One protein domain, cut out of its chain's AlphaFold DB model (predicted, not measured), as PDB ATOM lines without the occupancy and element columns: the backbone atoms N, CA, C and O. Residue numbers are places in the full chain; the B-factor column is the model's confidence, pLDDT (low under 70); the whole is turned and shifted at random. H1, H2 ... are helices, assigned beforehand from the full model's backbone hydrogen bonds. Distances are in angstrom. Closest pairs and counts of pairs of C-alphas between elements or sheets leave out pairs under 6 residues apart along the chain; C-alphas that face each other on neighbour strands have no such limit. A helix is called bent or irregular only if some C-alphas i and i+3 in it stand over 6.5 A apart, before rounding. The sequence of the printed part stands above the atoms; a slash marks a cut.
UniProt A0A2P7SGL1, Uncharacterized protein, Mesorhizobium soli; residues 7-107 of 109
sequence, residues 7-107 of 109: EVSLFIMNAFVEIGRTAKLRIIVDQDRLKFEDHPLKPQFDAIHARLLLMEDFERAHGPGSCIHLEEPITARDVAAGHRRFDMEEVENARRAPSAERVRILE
ATOM      1  N   GLU A   7     -49.110  38.411 -57.587       92.38
ATOM      2  CA  GLU A   7     -50.443  38.676 -57.035       92.38
ATOM      3  C   GLU A   7     -50.608  38.063 -55.642       92.38
ATOM      4  O   GLU A   7     -51.095  38.715 -54.716       92.38
ATOM      5  N   VAL A   8     -50.135  36.826 -55.462       92.44
ATOM      6  CA  VAL A   8     -50.147  36.137 -54.164       92.44
ATOM      7  C   VAL A   8     -49.258  36.873 -53.164       92.44
ATOM      8  O   VAL A   8     -49.639  37.040 -52.006       92.44
ATOM      9  N   SER A   9     -48.096  37.351 -53.605       94.19
ATOM     10  CA  SER A   9     -47.194  38.147 -52.776       94.19
ATOM     11  C   SER A   9     -47.854  39.438 -52.295       94.19
ATOM     12  O   SER A   9     -47.850  39.701 -51.093       94.19
ATOM     13  N   LEU A  10     -48.499  40.200 -53.183       95.19
ATOM     14  CA  LEU A  10     -49.229  41.412 -52.792       95.19
ATOM     15  C   LEU A  10     -50.413  41.111 -51.874       95.19
ATOM     16  O   LEU A  10     -50.651  41.864 -50.930       95.19
ATOM     17  N   PHE A  11     -51.145  40.022 -52.114       94.75
ATOM     18  CA  PHE A  11     -52.227  39.593 -51.229       94.75
ATOM     19  C   PHE A  11     -51.710  39.344 -49.805       94.75
ATOM     20  O   PHE A  11     -52.264  39.869 -48.839       94.75
ATOM     21  N   ILE A  12     -50.605  38.604 -49.674       94.75
ATOM     22  CA  ILE A  12     -49.987  38.300 -48.379       94.75
ATOM     23  C   ILE A  12     -49.440  39.569 -47.711       94.75
ATOM     24  O   ILE A  12     -49.649  39.772 -46.515       94.75
ATOM     25  N   MET A  13     -48.754  40.437 -48.459       96.06
ATOM     26  CA  MET A  13     -48.224  41.693 -47.926       96.06
ATOM     27  C   MET A  13     -49.343  42.602 -47.403       96.06
ATOM     28  O   MET A  13     -49.243  43.103 -46.286       96.06
ATOM     29  N   ASN A  14     -50.433  42.763 -48.161       95.50
ATOM     30  CA  ASN A  14     -51.592  43.543 -47.720       95.50
ATOM     31  C   ASN A  14     -52.240  42.951 -46.469       95.50
ATOM     32  O   ASN A  14     -52.613  43.706 -45.577       95.50
ATOM     33  N   ALA A  15     -52.322  41.621 -46.366       93.81
ATOM     34  CA  ALA A  15     -52.805  40.985 -45.147       93.81
ATOM     35  C   ALA A  15     -51.924  41.357 -43.943       93.81
ATOM     36  O   ALA A  15     -52.454  41.676 -42.887       93.81
ATOM     37  N   PHE A  16     -50.593  41.386 -44.095       95.25
ATOM     38  CA  PHE A  16     -49.697  41.810 -43.013       95.25
ATOM     39  C   PHE A  16     -49.780  43.296 -42.673       95.25
ATOM     40  O   PHE A  16     -49.622  43.626 -41.496       95.25
ATOM     41  N   VAL A  17     -50.038  44.168 -43.651       95.50
ATOM     42  CA  VAL A  17     -50.374  45.576 -43.384       95.50
ATOM     43  C   VAL A  17     -51.654  45.638 -42.555       95.50
ATOM     44  O   VAL A  17     -51.655  46.234 -41.488       95.50
ATOM     45  N   GLU A  18     -52.715  44.955 -42.979       93.44
ATOM     46  CA  GLU A  18     -54.027  45.007 -42.326       93.44
ATOM     47  C   GLU A  18     -53.984  44.606 -40.847       93.44
ATOM     48  O   GLU A  18     -54.630  45.251 -40.025       93.44
ATOM     49  N   ILE A  19     -53.181  43.596 -40.495       94.00
ATOM     50  CA  ILE A  19     -53.019  43.145 -39.102       94.00
ATOM     51  C   ILE A  19     -51.819  43.781 -38.378       94.00
ATOM     52  O   ILE A  19     -51.547  43.451 -37.220       94.00
ATOM     53  N   GLY A  20     -51.069  44.668 -39.038       95.44
ATOM     54  CA  GLY A  20     -49.974  45.417 -38.421       95.44
ATOM     55  C   GLY A  20     -48.718  44.600 -38.088       95.44
ATOM     56  O   GLY A  20     -48.052  44.860 -37.090       95.44
ATOM     57  N   ARG A  21     -48.379  43.575 -38.883       95.69
ATOM     58  CA  ARG A  21     -47.213  42.693 -38.640       95.69
ATOM     59  C   ARG A  21     -45.960  43.176 -39.373       95.69
ATOM     60  O   ARG A  21     -45.475  42.510 -40.290       95.69
ATOM     61  N   THR A  22     -45.394  44.286 -38.914       97.38
ATOM     62  CA  THR A  22     -44.233  44.976 -39.516       97.38
ATOM     63  C   THR A  22     -43.052  44.050 -39.802       97.38
ATOM     64  O   THR A  22     -42.602  43.949 -40.942       97.38
ATOM     65  N   ALA A  23     -42.590  43.280 -38.810       96.12
ATOM     66  CA  ALA A  23     -41.442  42.385 -38.987       96.12
ATOM     67  C   ALA A  23     -41.681  41.287 -40.042       96.12
ATOM     68  O   ALA A  23     -40.753  40.892 -40.750       96.12
ATOM     69  N   LYS A  24     -42.918  40.782 -40.164       95.56
ATOM     70  CA  LYS A  24     -43.276  39.773 -41.176       95.56
ATOM     71  C   LYS A  24     -43.405  40.394 -42.561       95.56
ATOM     72  O   LYS A  24     -42.936  39.792 -43.523       95.56
ATOM     73  N   LEU A  25     -43.979  41.594 -42.641       97.06
ATOM     74  CA  LEU A  25     -44.072  42.354 -43.880       97.06
ATOM     75  C   LEU A  25     -42.682  42.656 -44.448       97.06
ATOM     76  O   LEU A  25     -42.447  42.356 -45.615       97.06
ATOM     77  N   ARG A  26     -41.746  43.143 -43.618       97.88
ATOM     78  CA  ARG A  26     -40.362  43.421 -44.038       97.88
ATOM     79  C   ARG A  26     -39.701  42.229 -44.712       97.88
ATOM     80  O   ARG A  26     -39.189  42.361 -45.815       97.88
ATOM     81  N   ILE A  27     -39.768  41.059 -44.076       96.69
ATOM     82  CA  ILE A  27     -39.160  39.833 -44.611       96.69
ATOM     83  C   ILE A  27     -39.658  39.549 -46.033       96.69
ATOM     84  O   ILE A  27     -38.867  39.187 -46.897       96.69
ATOM     85  N   ILE A  28     -40.957  39.708 -46.276       94.69
ATOM     86  CA  ILE A  28     -41.565  39.378 -47.569       94.69
ATOM     87  C   ILE A  28     -41.283  40.463 -48.604       94.69
ATOM     88  O   ILE A  28     -40.982  40.132 -49.747       94.69
ATOM     89  N   VAL A  29     -41.325  41.740 -48.217       96.25
ATOM     90  CA  VAL A  29     -40.932  42.857 -49.088       96.25
ATOM     91  C   VAL A  29     -39.490  42.681 -49.568       96.25
ATOM     92  O   VAL A  29     -39.245  42.756 -50.770       96.25
ATOM     93  N   ASP A  30     -38.562  42.357 -48.665       96.00
ATOM     94  CA  ASP A  30     -37.153  42.131 -49.001       96.00
ATOM     95  C   ASP A  30     -36.964  40.917 -49.921       96.00
ATOM     96  O   ASP A  30     -36.214  40.978 -50.898       96.00
ATOM     97  N   GLN A  31     -37.659  39.812 -49.630       94.38
ATOM     98  CA  GLN A  31     -37.591  38.579 -50.423       94.38
ATOM     99  C   GLN A  31     -38.136  38.755 -51.840       94.38
ATOM    100  O   GLN A  31     -37.601  38.170 -52.786       94.38
ATOM    101  N   ASP A  32     -39.191  39.553 -51.991       94.38
ATOM    102  CA  ASP A  32     -39.958  39.615 -53.229       94.38
ATOM    103  C   ASP A  32     -39.669  40.853 -54.074       94.38
ATOM    104  O   ASP A  32     -40.123  40.906 -55.213       94.38
ATOM    105  N   ARG A  33     -38.866  41.805 -53.583       93.31
ATOM    106  CA  ARG A  33     -38.532  43.065 -54.271       93.31
ATOM    107  C   ARG A  33     -38.177  42.890 -55.749       93.31
ATOM    108  O   ARG A  33     -38.737  43.573 -56.601       93.31
ATOM    109  N   LEU A  34     -37.289  41.942 -56.060       93.50
ATOM    110  CA  LEU A  34     -36.815  41.700 -57.432       93.50
ATOM    111  C   LEU A  34     -37.922  41.192 -58.372       93.50
ATOM    112  O   LEU A  34     -37.806  41.335 -59.584       93.50
ATOM    113  N   LYS A  35     -39.008  40.619 -57.838       91.12
ATOM    114  CA  LYS A  35     -40.153  40.159 -58.643       91.12
ATOM    115  C   LYS A  35     -40.951  41.321 -59.235       91.12
ATOM    116  O   LYS A  35     -41.698  41.104 -60.184       91.12
ATOM    117  N   PHE A  36     -40.821  42.520 -58.665       94.62
ATOM    118  CA  PHE A  36     -41.630  43.683 -59.020       94.62
ATOM    119  C   PHE A  36     -40.872  44.755 -59.814       94.62
ATOM    120  O   PHE A  36     -41.527  45.678 -60.282       94.62
ATOM    121  N   GLU A  37     -39.547  44.660 -60.000       92.19
ATOM    122  CA  GLU A  37     -38.743  45.737 -60.618       92.19
ATOM    123  C   GLU A  37     -39.271  46.173 -61.997       92.19
ATOM    124  O   GLU A  37     -39.425  47.372 -62.218       92.19
ATOM    125  N   ASP A  38     -39.669  45.217 -62.842       92.38
ATOM    126  CA  ASP A  38     -40.245  45.461 -64.176       92.38
ATOM    127  C   ASP A  38     -41.693  44.935 -64.311       92.38
ATOM    128  O   ASP A  38     -42.185  44.679 -65.413       92.38
ATOM    129  N   HIS A  39     -42.398  44.724 -63.192       95.00
ATOM    130  CA  HIS A  39     -43.740  44.129 -63.195       95.00
ATOM    131  C   HIS A  39     -44.849  45.197 -63.273       95.00
ATOM    132  O   HIS A  39     -44.750  46.221 -62.595       95.00
ATOM    133  N   PRO A  40     -45.982  44.955 -63.967       97.06
ATOM    134  CA  PRO A  40     -47.124  45.883 -63.980       97.06
ATOM    135  C   PRO A  40     -47.689  46.223 -62.593       97.06
ATOM    136  O   PRO A  40     -48.314  47.264 -62.418       97.06
ATOM    137  N   LEU A  41     -47.459  45.347 -61.609       96.19
ATOM    138  CA  LEU A  41     -47.898  45.534 -60.222       96.19
ATOM    139  C   LEU A  41     -46.872  46.255 -59.325       96.19
ATOM    140  O   LEU A  41     -47.044  46.311 -58.105       96.19
ATOM    141  N   LYS A  42     -45.790  46.794 -59.901       96.38
ATOM    142  CA  LYS A  42     -44.791  47.581 -59.168       96.38
ATOM    143  C   LYS A  42     -45.403  48.743 -58.373       96.38
ATOM    144  O   LYS A  42     -45.017  48.898 -57.219       96.38
ATOM    145  N   PRO A  43     -46.367  49.527 -58.900       97.00
ATOM    146  CA  PRO A  43     -46.951  50.628 -58.134       97.00
ATOM    147  C   PRO A  43     -47.623  50.171 -56.830       97.00
ATOM    148  O   PRO A  43     -47.496  50.834 -55.804       97.00
ATOM    149  N   GLN A  44     -48.299  49.019 -56.842       95.75
ATOM    150  CA  GLN A  44     -48.920  48.435 -55.651       95.75
ATOM    151  C   GLN A  44     -47.860  47.961 -54.652       95.75
ATOM    152  O   GLN A  44     -47.999  48.198 -53.454       95.75
ATOM    153  N   PHE A  45     -46.788  47.330 -55.138       96.62
ATOM    154  CA  PHE A  45     -45.652  46.953 -54.299       96.62
ATOM    155  C   PHE A  45     -44.983  48.180 -53.659       96.62
ATOM    156  O   PHE A  45     -44.749  48.190 -52.453       96.62
ATOM    157  N   ASP A  46     -44.731  49.235 -54.434       96.56
ATOM    158  CA  ASP A  46     -44.111  50.469 -53.944       96.56
ATOM    159  C   ASP A  46     -44.983  51.151 -52.876       96.56
ATOM    160  O   ASP A  46     -44.457  51.646 -51.879       96.56
ATOM    161  N   ALA A  47     -46.312  51.129 -53.033       95.88
ATOM    162  CA  ALA A  47     -47.243  51.647 -52.030       95.88
ATOM    163  C   ALA A  47     -47.179  50.857 -50.710       95.88
ATOM    164  O   ALA A  47     -47.180  51.450 -49.628       95.88
ATOM    165  N   ILE A  48     -47.071  49.529 -50.785       96.31
ATOM    166  CA  ILE A  48     -46.874  48.664 -49.613       96.31
ATOM    167  C   ILE A  48     -45.515  48.934 -48.965       96.31
ATOM    168  O   ILE A  48     -45.438  49.055 -47.745       96.31
ATOM    169  N   HIS A  49     -44.449  49.056 -49.757       96.69
ATOM    170  CA  HIS A  49     -43.110  49.343 -49.246       96.69
ATOM    171  C   HIS A  49     -43.060  50.707 -48.545       96.69
ATOM    172  O   HIS A  49     -42.549  50.807 -47.434       96.69
ATOM    173  N   ALA A  50     -43.674  51.741 -49.126       96.44
ATOM    174  CA  ALA A  50     -43.822  53.034 -48.469       96.44
ATOM    175  C   ALA A  50     -44.590  52.914 -47.143       96.44
ATOM    176  O   ALA A  50     -44.246  53.582 -46.167       96.44
ATOM    177  N   ARG A  51     -45.599  52.035 -47.075       96.19
ATOM    178  CA  ARG A  51     -46.329  51.798 -45.829       96.19
ATOM    179  C   ARG A  51     -45.509  51.073 -44.779       96.19
ATOM    180  O   ARG A  51     -45.569  51.459 -43.616       96.19
ATOM    181  N   LEU A  52     -44.718  50.086 -45.184       97.88
ATOM    182  CA  LEU A  52     -43.779  49.415 -44.295       97.88
ATOM    183  C   LEU A  52     -42.853  50.430 -43.611       97.88
ATOM    184  O   LEU A  52     -42.686  50.349 -42.402       97.88
ATOM    185  N   LEU A  53     -42.335  51.424 -44.340       97.50
ATOM    186  CA  LEU A  53     -41.481  52.463 -43.750       97.50
ATOM    187  C   LEU A  53     -42.207  53.269 -42.659       97.50
ATOM    188  O   LEU A  53     -41.643  53.503 -41.594       97.50
ATOM    189  N   LEU A  54     -43.478  53.629 -42.879       97.38
ATOM    190  CA  LEU A  54     -44.292  54.305 -41.858       97.38
ATOM    191  C   LEU A  54     -44.524  53.421 -40.626       97.38
ATOM    192  O   LEU A  54     -44.471  53.907 -39.497       97.38
ATOM    193  N   MET A  55     -44.755  52.123 -40.834       98.12
ATOM    194  CA  MET A  55     -44.899  51.156 -39.745       98.12
ATOM    195  C   MET A  55     -43.597  51.008 -38.947       98.12
ATOM    196  O   MET A  55     -43.627  50.976 -37.719       98.12
ATOM    197  N   GLU A  56     -42.445  50.953 -39.620       98.25
ATOM    198  CA  GLU A  56     -41.133  50.852 -38.975       98.25
ATOM    199  C   GLU A  56     -40.761  52.111 -38.189       98.25
ATOM    200  O   GLU A  56     -40.197  52.006 -37.098       98.25
ATOM    201  N   ASP A  57     -41.080  53.294 -38.710       98.12
ATOM    202  CA  ASP A  57     -40.856  54.548 -37.994       98.12
ATOM    203  C   ASP A  57     -41.741  54.644 -36.742       98.12
ATOM    204  O   ASP A  57     -41.256  55.037 -35.677       98.12
ATOM    205  N   PHE A  58     -43.000  54.202 -36.827       98.06
ATOM    206  CA  PHE A  58     -43.889  54.115 -35.667       98.06
ATOM    207  C   PHE A  58     -43.368  53.122 -34.619       98.06
ATOM    208  O   PHE A  58     -43.288  53.447 -33.433       98.06
ATOM    209  N   GLU A  59     -42.921  51.936 -35.044       98.19
ATOM    210  CA  GLU A  59     -42.343  50.940 -34.134       98.19
ATOM    211  C   GLU A  59     -41.012  51.378 -33.522       98.19
ATOM    212  O   GLU A  59     -40.708  51.015 -32.386       98.19
ATOM    213  N   ARG A  60     -40.234  52.214 -34.214       98.06
ATOM    214  CA  ARG A  60     -39.026  52.817 -33.636       98.06
ATOM    215  C   ARG A  60     -39.360  53.735 -32.458       98.06
ATOM    216  O   ARG A  60     -38.578  53.801 -31.513       98.06
ATOM    217  N   ALA A  61     -40.498  54.428 -32.507       97.31
ATOM    218  CA  ALA A  61     -40.941  55.338 -31.453       97.31
ATOM    219  C   ALA A  61     -41.671  54.623 -30.301       97.31
ATOM    220  O   ALA A  61     -41.523  55.019 -29.144       97.31
ATOM    221  N   HIS A  62     -42.450  53.581 -30.604       97.56
ATOM    222  CA  HIS A  62     -43.373  52.953 -29.647       97.56
ATOM    223  C   HIS A  62     -43.037  51.503 -29.279       97.56
ATOM    224  O   HIS A  62     -43.722  50.901 -28.453       97.56
ATOM    225  N   GLY A  63     -41.967  50.954 -29.849       97.62
ATOM    226  CA  GLY A  63     -41.489  49.601 -29.599       97.62
ATOM    227  C   GLY A  63     -41.924  48.598 -30.676       97.62
ATOM    228  O   GLY A  63     -42.924  48.822 -31.374       97.62
ATOM    229  N   PRO A  64     -41.193  47.474 -30.814       97.12
ATOM    230  CA  PRO A  64     -41.518  46.420 -31.771       97.12
ATOM    231  C   PRO A  64     -42.953  45.920 -31.612       97.12
ATOM    232  O   PRO A  64     -43.436  45.741 -30.492       97.12
ATOM    233  N   GLY A  65     -43.630  45.699 -32.738       96.81
ATOM    234  CA  GLY A  65     -45.007  45.213 -32.770       96.81
ATOM    235  C   GLY A  65     -46.067  46.229 -32.347       96.81
ATOM    236  O   GLY A  65     -47.247  45.889 -32.343       96.81
ATOM    237  N   SER A  66     -45.700  47.480 -32.049       97.69
ATOM    238  CA  SER A  66     -46.674  48.525 -31.699       97.69
ATOM    239  C   SER A  66     -47.690  48.830 -32.806       97.69
ATOM    240  O   SER A  66     -48.762  49.372 -32.517       97.69
ATOM    241  N   CYS A  67     -47.402  48.423 -34.047       97.44
ATOM    242  CA  CYS A  67     -48.337  48.488 -35.163       97.44
ATOM    243  C   CYS A  67     -49.424  47.400 -35.156       97.44
ATOM    244  O   CYS A  67     -50.347  47.539 -35.948       97.44
ATOM    245  N   ILE A  68     -49.379  46.352 -34.316       96.56
ATOM    246  CA  ILE A  68     -50.401  45.280 -34.327       96.56
ATOM    247  C   ILE A  68     -51.810  45.878 -34.208       96.56
ATOM    248  O   ILE A  68     -52.105  46.610 -33.263       96.56
ATOM    249  N   HIS A  69     -52.688  45.533 -35.154       95.44
ATOM    250  CA  HIS A  69     -54.020  46.124 -35.284       95.44
ATOM    251  C   HIS A  69     -55.013  45.535 -34.272       95.44
ATOM    252  O   HIS A  69     -55.836  44.685 -34.595       95.44
ATOM    253  N   LEU A  70     -54.935  45.974 -33.018       93.81
ATOM    254  CA  LEU A  70     -55.797  45.470 -31.941       93.81
ATOM    255  C   LEU A  70     -57.274  45.864 -32.099       93.81
ATOM    256  O   LEU A  70     -58.130  45.297 -31.425       93.81
ATOM    257  N   GLU A  71     -57.569  46.828 -32.964       92.50
ATOM    258  CA  GLU A  71     -58.921  47.253 -33.324       92.50
ATOM    259  C   GLU A  71     -59.581  46.331 -34.363       92.50
ATOM    260  O   GLU A  71     -60.808  46.313 -34.476       92.50
ATOM    261  N   GLU A  72     -58.795  45.541 -35.102       91.44
ATOM    262  CA  GLU A  72     -59.320  44.586 -36.074       91.44
ATOM    263  C   GLU A  72     -59.876  43.350 -35.334       91.44
ATOM    264  O   GLU A  72     -59.156  42.724 -34.546       91.44
ATOM    265  N   PRO A  73     -61.158  42.977 -35.536       91.06
ATOM    266  CA  PRO A  73     -61.820  41.957 -34.723       91.06
ATOM    267  C   PRO A  73     -61.128  40.590 -34.689       91.06
ATOM    268  O   PRO A  73     -61.120  39.935 -33.641       91.06
ATOM    269  N   ILE A  74     -60.566  40.128 -35.810       90.31
ATOM    270  CA  ILE A  74     -59.896  38.825 -35.890       90.31
ATOM    271  C   ILE A  74     -58.596  38.862 -35.084       90.31
ATOM    272  O   ILE A  74     -58.348  37.960 -34.284       90.31
ATOM    273  N   THR A  75     -57.813  39.925 -35.227       91.12
ATOM    274  CA  THR A  75     -56.568  40.167 -34.497       91.12
ATOM    275  C   THR A  75     -56.837  40.272 -33.000       91.12
ATOM    276  O   THR A  75     -56.198  39.571 -32.213       91.12
ATOM    277  N   ALA A  76     -57.837  41.059 -32.595       90.12
ATOM    278  CA  ALA A  76     -58.254  41.185 -31.201       90.12
ATOM    279  C   ALA A  76     -58.636  39.828 -30.591       90.12
ATOM    280  O   ALA A  76     -58.193  39.484 -29.490       90.12
ATOM    281  N   ARG A  77     -59.423  39.027 -31.323       91.56
ATOM    282  CA  ARG A  77     -59.835  37.683 -30.902       91.56
ATOM    283  C   ARG A  77     -58.642  36.737 -30.776       91.56
ATOM    284  O   ARG A  77     -58.540  36.025 -29.778       91.56
ATOM    285  N   ASP A  78     -57.749  36.720 -31.761       90.31
ATOM    286  CA  ASP A  78     -56.585  35.831 -31.779       90.31
ATOM    287  C   ASP A  78     -55.589  36.187 -30.654       90.31
ATOM    288  O   ASP A  78     -55.040  35.289 -30.009       90.31
ATOM    289  N   VAL A  79     -55.410  37.479 -30.355       90.06
ATOM    290  CA  VAL A  79     -54.620  37.959 -29.208       90.06
ATOM    291  C   VAL A  79     -55.273  37.559 -27.882       90.06
ATOM    292  O   VAL A  79     -54.595  37.027 -27.003       90.06
ATOM    293  N   ALA A  80     -56.587  37.757 -27.728       87.81
ATOM    294  CA  ALA A  80     -57.314  37.385 -26.511       87.81
ATOM    295  C   ALA A  80     -57.283  35.871 -26.240       87.81
ATOM    296  O   ALA A  80     -57.220  35.447 -25.089       87.81
ATOM    297  N   ALA A  81     -57.271  35.055 -27.297       88.56
ATOM    298  CA  ALA A  81     -57.128  33.605 -27.206       88.56
ATOM    299  C   ALA A  81     -55.699  33.143 -26.846       88.56
ATOM    300  O   ALA A  81     -55.462  31.940 -26.733       88.56
ATOM    301  N   GLY A  82     -54.737  34.063 -26.692       81.56
ATOM    302  CA  GLY A  82     -53.338  33.730 -26.416       81.56
ATOM    303  C   GLY A  82     -52.687  32.958 -27.563       81.56
ATOM    304  O   GLY A  82     -51.831  32.096 -27.343       81.56
ATOM    305  N   HIS A  83     -53.127  33.204 -28.801       79.50
ATOM    306  CA  HIS A  83     -52.609  32.479 -29.946       79.50
ATOM    307  C   HIS A  83     -51.114  32.782 -30.114       79.50
ATOM    308  O   HIS A  83     -50.712  33.933 -30.259       79.50
ATOM    309  N   ARG A  84     -50.283  31.733 -30.219       78.25
ATOM    310  CA  ARG A  84     -48.806  31.807 -30.356       78.25
ATOM    311  C   ARG A  84     -48.285  32.559 -31.599       78.25
ATOM    312  O   ARG A  84     -47.100  32.505 -31.903       78.25
ATOM    313  N   ARG A  85     -49.175  33.175 -32.382       79.56
ATOM    314  CA  ARG A  85     -48.839  33.968 -33.574       79.56
ATOM    315  C   ARG A  85     -48.319  35.359 -33.214       79.56
ATOM    316  O   ARG A  85     -47.628  35.954 -34.045       79.56
ATOM    317  N   PHE A  86     -48.643  35.841 -32.016       84.44
ATOM    318  CA  PHE A  86     -48.230  37.137 -31.497       84.44
ATOM    319  C   PHE A  86     -47.310  36.944 -30.296       84.44
ATOM    320  O   PHE A  86     -47.562  36.080 -29.453       84.44
ATOM    321  N   ASP A  87     -46.241  37.733 -30.246       90.69
ATOM    322  CA  ASP A  87     -45.441  37.866 -29.037       90.69
ATOM    323  C   ASP A  87     -46.203  38.755 -28.043       90.69
ATOM    324  O   ASP A  87     -46.810  39.757 -28.430       90.69
ATOM    325  N   MET A  88     -46.217  38.383 -26.764       90.50
ATOM    326  CA  MET A  88     -46.939  39.155 -25.753       90.50
ATOM    327  C   MET A  88     -46.292  40.518 -25.494       90.50
ATOM    328  O   MET A  88     -47.007  41.463 -25.170       90.50
ATOM    329  N   GLU A  89     -44.976  40.650 -25.669       94.00
ATOM    330  CA  GLU A  89     -44.289  41.937 -25.571       94.00
ATOM    331  C   GLU A  89     -44.718  42.877 -26.707       94.00
ATOM    332  O   GLU A  89     -45.065  44.032 -26.460       94.00
ATOM    333  N   GLU A  90     -44.803  42.361 -27.938       95.56
ATOM    334  CA  GLU A  90     -45.309  43.102 -29.102       95.56
ATOM    335  C   GLU A  90     -46.756  43.584 -28.880       95.56
ATOM    336  O   GLU A  90     -47.089  44.738 -29.154       95.56
ATOM    337  N   VAL A  91     -47.616  42.716 -28.334       95.19
ATOM    338  CA  VAL A  91     -49.011  43.056 -28.009       95.19
ATOM    339  C   VAL A  91     -49.086  44.161 -26.956       95.19
ATOM    340  O   VAL A  91     -49.903  45.074 -27.081       95.19
ATOM    341  N   GLU A  92     -48.254  44.107 -25.919       96.44
ATOM    342  CA  GLU A  92     -48.227  45.144 -24.885       96.44
ATOM    343  C   GLU A  92     -47.719  46.486 -25.427       96.44
ATOM    344  O   GLU A  92     -48.277  47.530 -25.080       96.44
ATOM    345  N   ASN A  93     -46.739  46.481 -26.335       97.75
ATOM    346  CA  ASN A  93     -46.326  47.694 -27.044       97.75
ATOM    347  C   ASN A  93     -47.488  48.277 -27.863       97.75
ATOM    348  O   ASN A  93     -47.760  49.474 -27.778       97.75
ATOM    349  N   ALA A  94     -48.245  47.439 -28.579       96.94
ATOM    350  CA  ALA A  94     -49.417  47.880 -29.341       96.94
ATOM    351  C   ALA A  94     -50.519  48.474 -28.453       96.94
ATOM    352  O   ALA A  94     -51.112  49.497 -28.802       96.94
ATOM    353  N   ARG A  95     -50.765  47.896 -27.271       96.31
ATOM    354  CA  ARG A  95     -51.734  48.430 -26.297       96.31
ATOM    355  C   ARG A  95     -51.357  49.813 -25.772       96.31
ATOM    356  O   ARG A  95     -52.245  50.599 -25.452       96.31
ATOM    357  N   ARG A  96     -50.058  50.099 -25.655       97.00
ATOM    358  CA  ARG A  96     -49.536  51.383 -25.158       97.00
ATOM    359  C   ARG A  96     -49.415  52.438 -26.253       97.00
ATOM    360  O   ARG A  96     -49.421  53.628 -25.945       97.00
ATOM    361  N   ALA A  97     -49.275  52.015 -27.504       97.25
ATOM    362  CA  ALA A  97     -49.086  52.911 -28.630       97.25
ATOM    363  C   ALA A  97     -50.387  53.648 -29.022       97.25
ATOM    364  O   ALA A  97     -51.482  53.105 -28.835       97.25
ATOM    365  N   PRO A  98     -50.299  54.867 -29.591       96.44
ATOM    366  CA  PRO A  98     -51.475  55.645 -29.975       96.44
ATOM    367  C   PRO A  98     -52.336  54.936 -31.034       96.44
ATOM    368  O   PRO A  98     -51.945  54.803 -32.193       96.44
ATOM    369  N   SER A  99     -53.547  54.526 -30.643       94.19
ATOM    370  CA  SER A  99     -54.487  53.788 -31.504       94.19
ATOM    371  C   SER A  99     -54.839  54.535 -32.795       94.19
ATOM    372  O   SER A  99     -54.718  53.973 -33.878       94.19
ATOM    373  N   ALA A 100     -55.192  55.822 -32.707       93.38
ATOM    374  CA  ALA A 100     -55.588  56.606 -33.879       93.38
ATOM    375  C   ALA A 100     -54.467  56.729 -34.926       93.38
ATOM    376  O   ALA A 100     -54.723  56.678 -36.127       93.38
ATOM    377  N   GLU A 101     -53.220  56.876 -34.475       92.56
ATOM    378  CA  GLU A 101     -52.073  56.960 -35.376       92.56
ATOM    379  C   GLU A 101     -51.754  55.607 -36.008       92.56
ATOM    380  O   GLU A 101     -51.571  55.547 -37.224       92.56
ATOM    381  N   ARG A 102     -51.777  54.529 -35.211       93.19
ATOM    382  CA  ARG A 102     -51.665  53.160 -35.718       93.19
ATOM    383  C   ARG A 102     -52.716  52.899 -36.796       93.19
ATOM    384  O   ARG A 102     -52.341  52.553 -37.907       93.19
ATOM    385  N   VAL A 103     -54.004  53.102 -36.512       91.81
ATOM    386  CA  VAL A 103     -55.098  52.836 -37.467       91.81
ATOM    387  C   VAL A 103     -54.886  53.606 -38.770       91.81
ATOM    388  O   VAL A 103     -54.916  53.003 -39.838       91.81
ATOM    389  N   ARG A 104     -54.539  54.896 -38.697       92.38
ATOM    390  CA  ARG A 104     -54.215  55.710 -39.880       92.38
ATOM    391  C   ARG A 104     -53.060  55.125 -40.707       92.38
ATOM    392  O   ARG A 104     -53.097  55.165 -41.934       92.38
ATOM    393  N   ILE A 105     -52.026  54.578 -40.061       92.81
ATOM    394  CA  ILE A 105     -50.920  53.893 -40.752       92.81
ATOM    395  C   ILE A 105     -51.394  52.585 -41.400       92.81
ATOM    396  O   ILE A 105     -50.822  52.178 -42.402       92.81
ATOM    397  N   LEU A 106     -52.446  51.928 -40.922       91.56
ATOM    398  CA  LEU A 106     -52.915  50.664 -41.509       91.56
ATOM    399  C   LEU A 106     -54.055  50.835 -42.527       91.56
ATOM    400  O   LEU A 106     -54.331  49.916 -43.297       91.56
ATOM    401  N   GLU A 107     -54.702  52.002 -42.573       85.38
ATOM    402  CA  GLU A 107     -55.788  52.303 -43.513       85.38
ATOM    403  C   GLU A 107     -55.333  52.183 -44.974       85.38
ATOM    404  O   GLU A 107     -54.330  52.776 -45.382       85.38
TER     405      GLU A 107
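AT A GLANCE: This is residues 7 to 107 of the 109 residues of an uncharacterized protein of Mesorhizobium soli (UniProt A0A2P7SGL1). Three helices, H1, H2 and H3, stand side by side in an up-and-down bundle, each running against the one before it in the chain. H3, the longest, runs on past H1 and H2 at one end of the bundle; there the short helix H5 lies crosswise at its last residues, H4 stands off to one side touching no helix, and H6 folds back along H3. The printed part has 101 residues with six named helices, H1 to H6 in order, and no named strand; its class is all helix. It is compact, with a radius of gyration of the C-alphas of 13.6 A, yet elongated in outline, spanning 41 by 25 by 20 A.

IN THESE COORDINATES: H1, residues 7 to 18, begins at C-alpha 7 (-50.443, 38.676, -57.035) and is 16.4 A long. H2, residues 22 to 35, measures 20.1 A; it is irregular, with C-alphas 31 and 34 standing 7.7 A apart. H3, residues 42 to 62, is 30.0 A long and ends at C-alpha 62 (-43.373, 52.953, -29.647). H4 is residues 73 to 80, H5 residues 88 to 96. H6, residues 99 to 106, ends at C-alpha 106 (-52.915, 50.664, -41.509).

HOW THE PARTS SIT: H1 and H2 form a helical hairpin: they touch, closest at the C-alphas of Phe 16 and Leu 25, 5.7 A, at a shallow tilt of 22 degrees, opposite ways. H2 and H3 form another; residues 49 to 56 of H3 touch H2, the closest C-alphas being those of Thr 22 and Met 55, 6.2 A. H3 touches H1 with residues 44 to 52, running the same way at a shallow tilt of 27 degrees; the closest C-alphas are those of Leu 10 and Phe 45, 6.8 A. H3 is the hub, and H6 touches its residues 51 to 58, opposite ways, with the C-alphas of Met 55 and Ile 105 closest at 6.7 A. H3 and H5 only just touch, only at their ends, with 3 pairs of C-alphas within 8 A, and are about perpendicular at 84 degrees; the closest C-alphas are those of His 62 and Asn 93, 6.6 A. H4 and H5 are close but not clearly touching, the closest C-alphas, those of Val 79 and Val 91, being 7.7 A apart. In H1, H3, H4, H5 and H6 every O i to N i+4 pair is within hydrogen-bond range; in H2, 8 of 10 are.

THE WHOLE: The C-alphas farthest apart are those of Asp 38 and Ala 81, 42.3 A. The printed part has no cut and no long link. Its mean pLDDT is 94.1, and no printed residue is under 70.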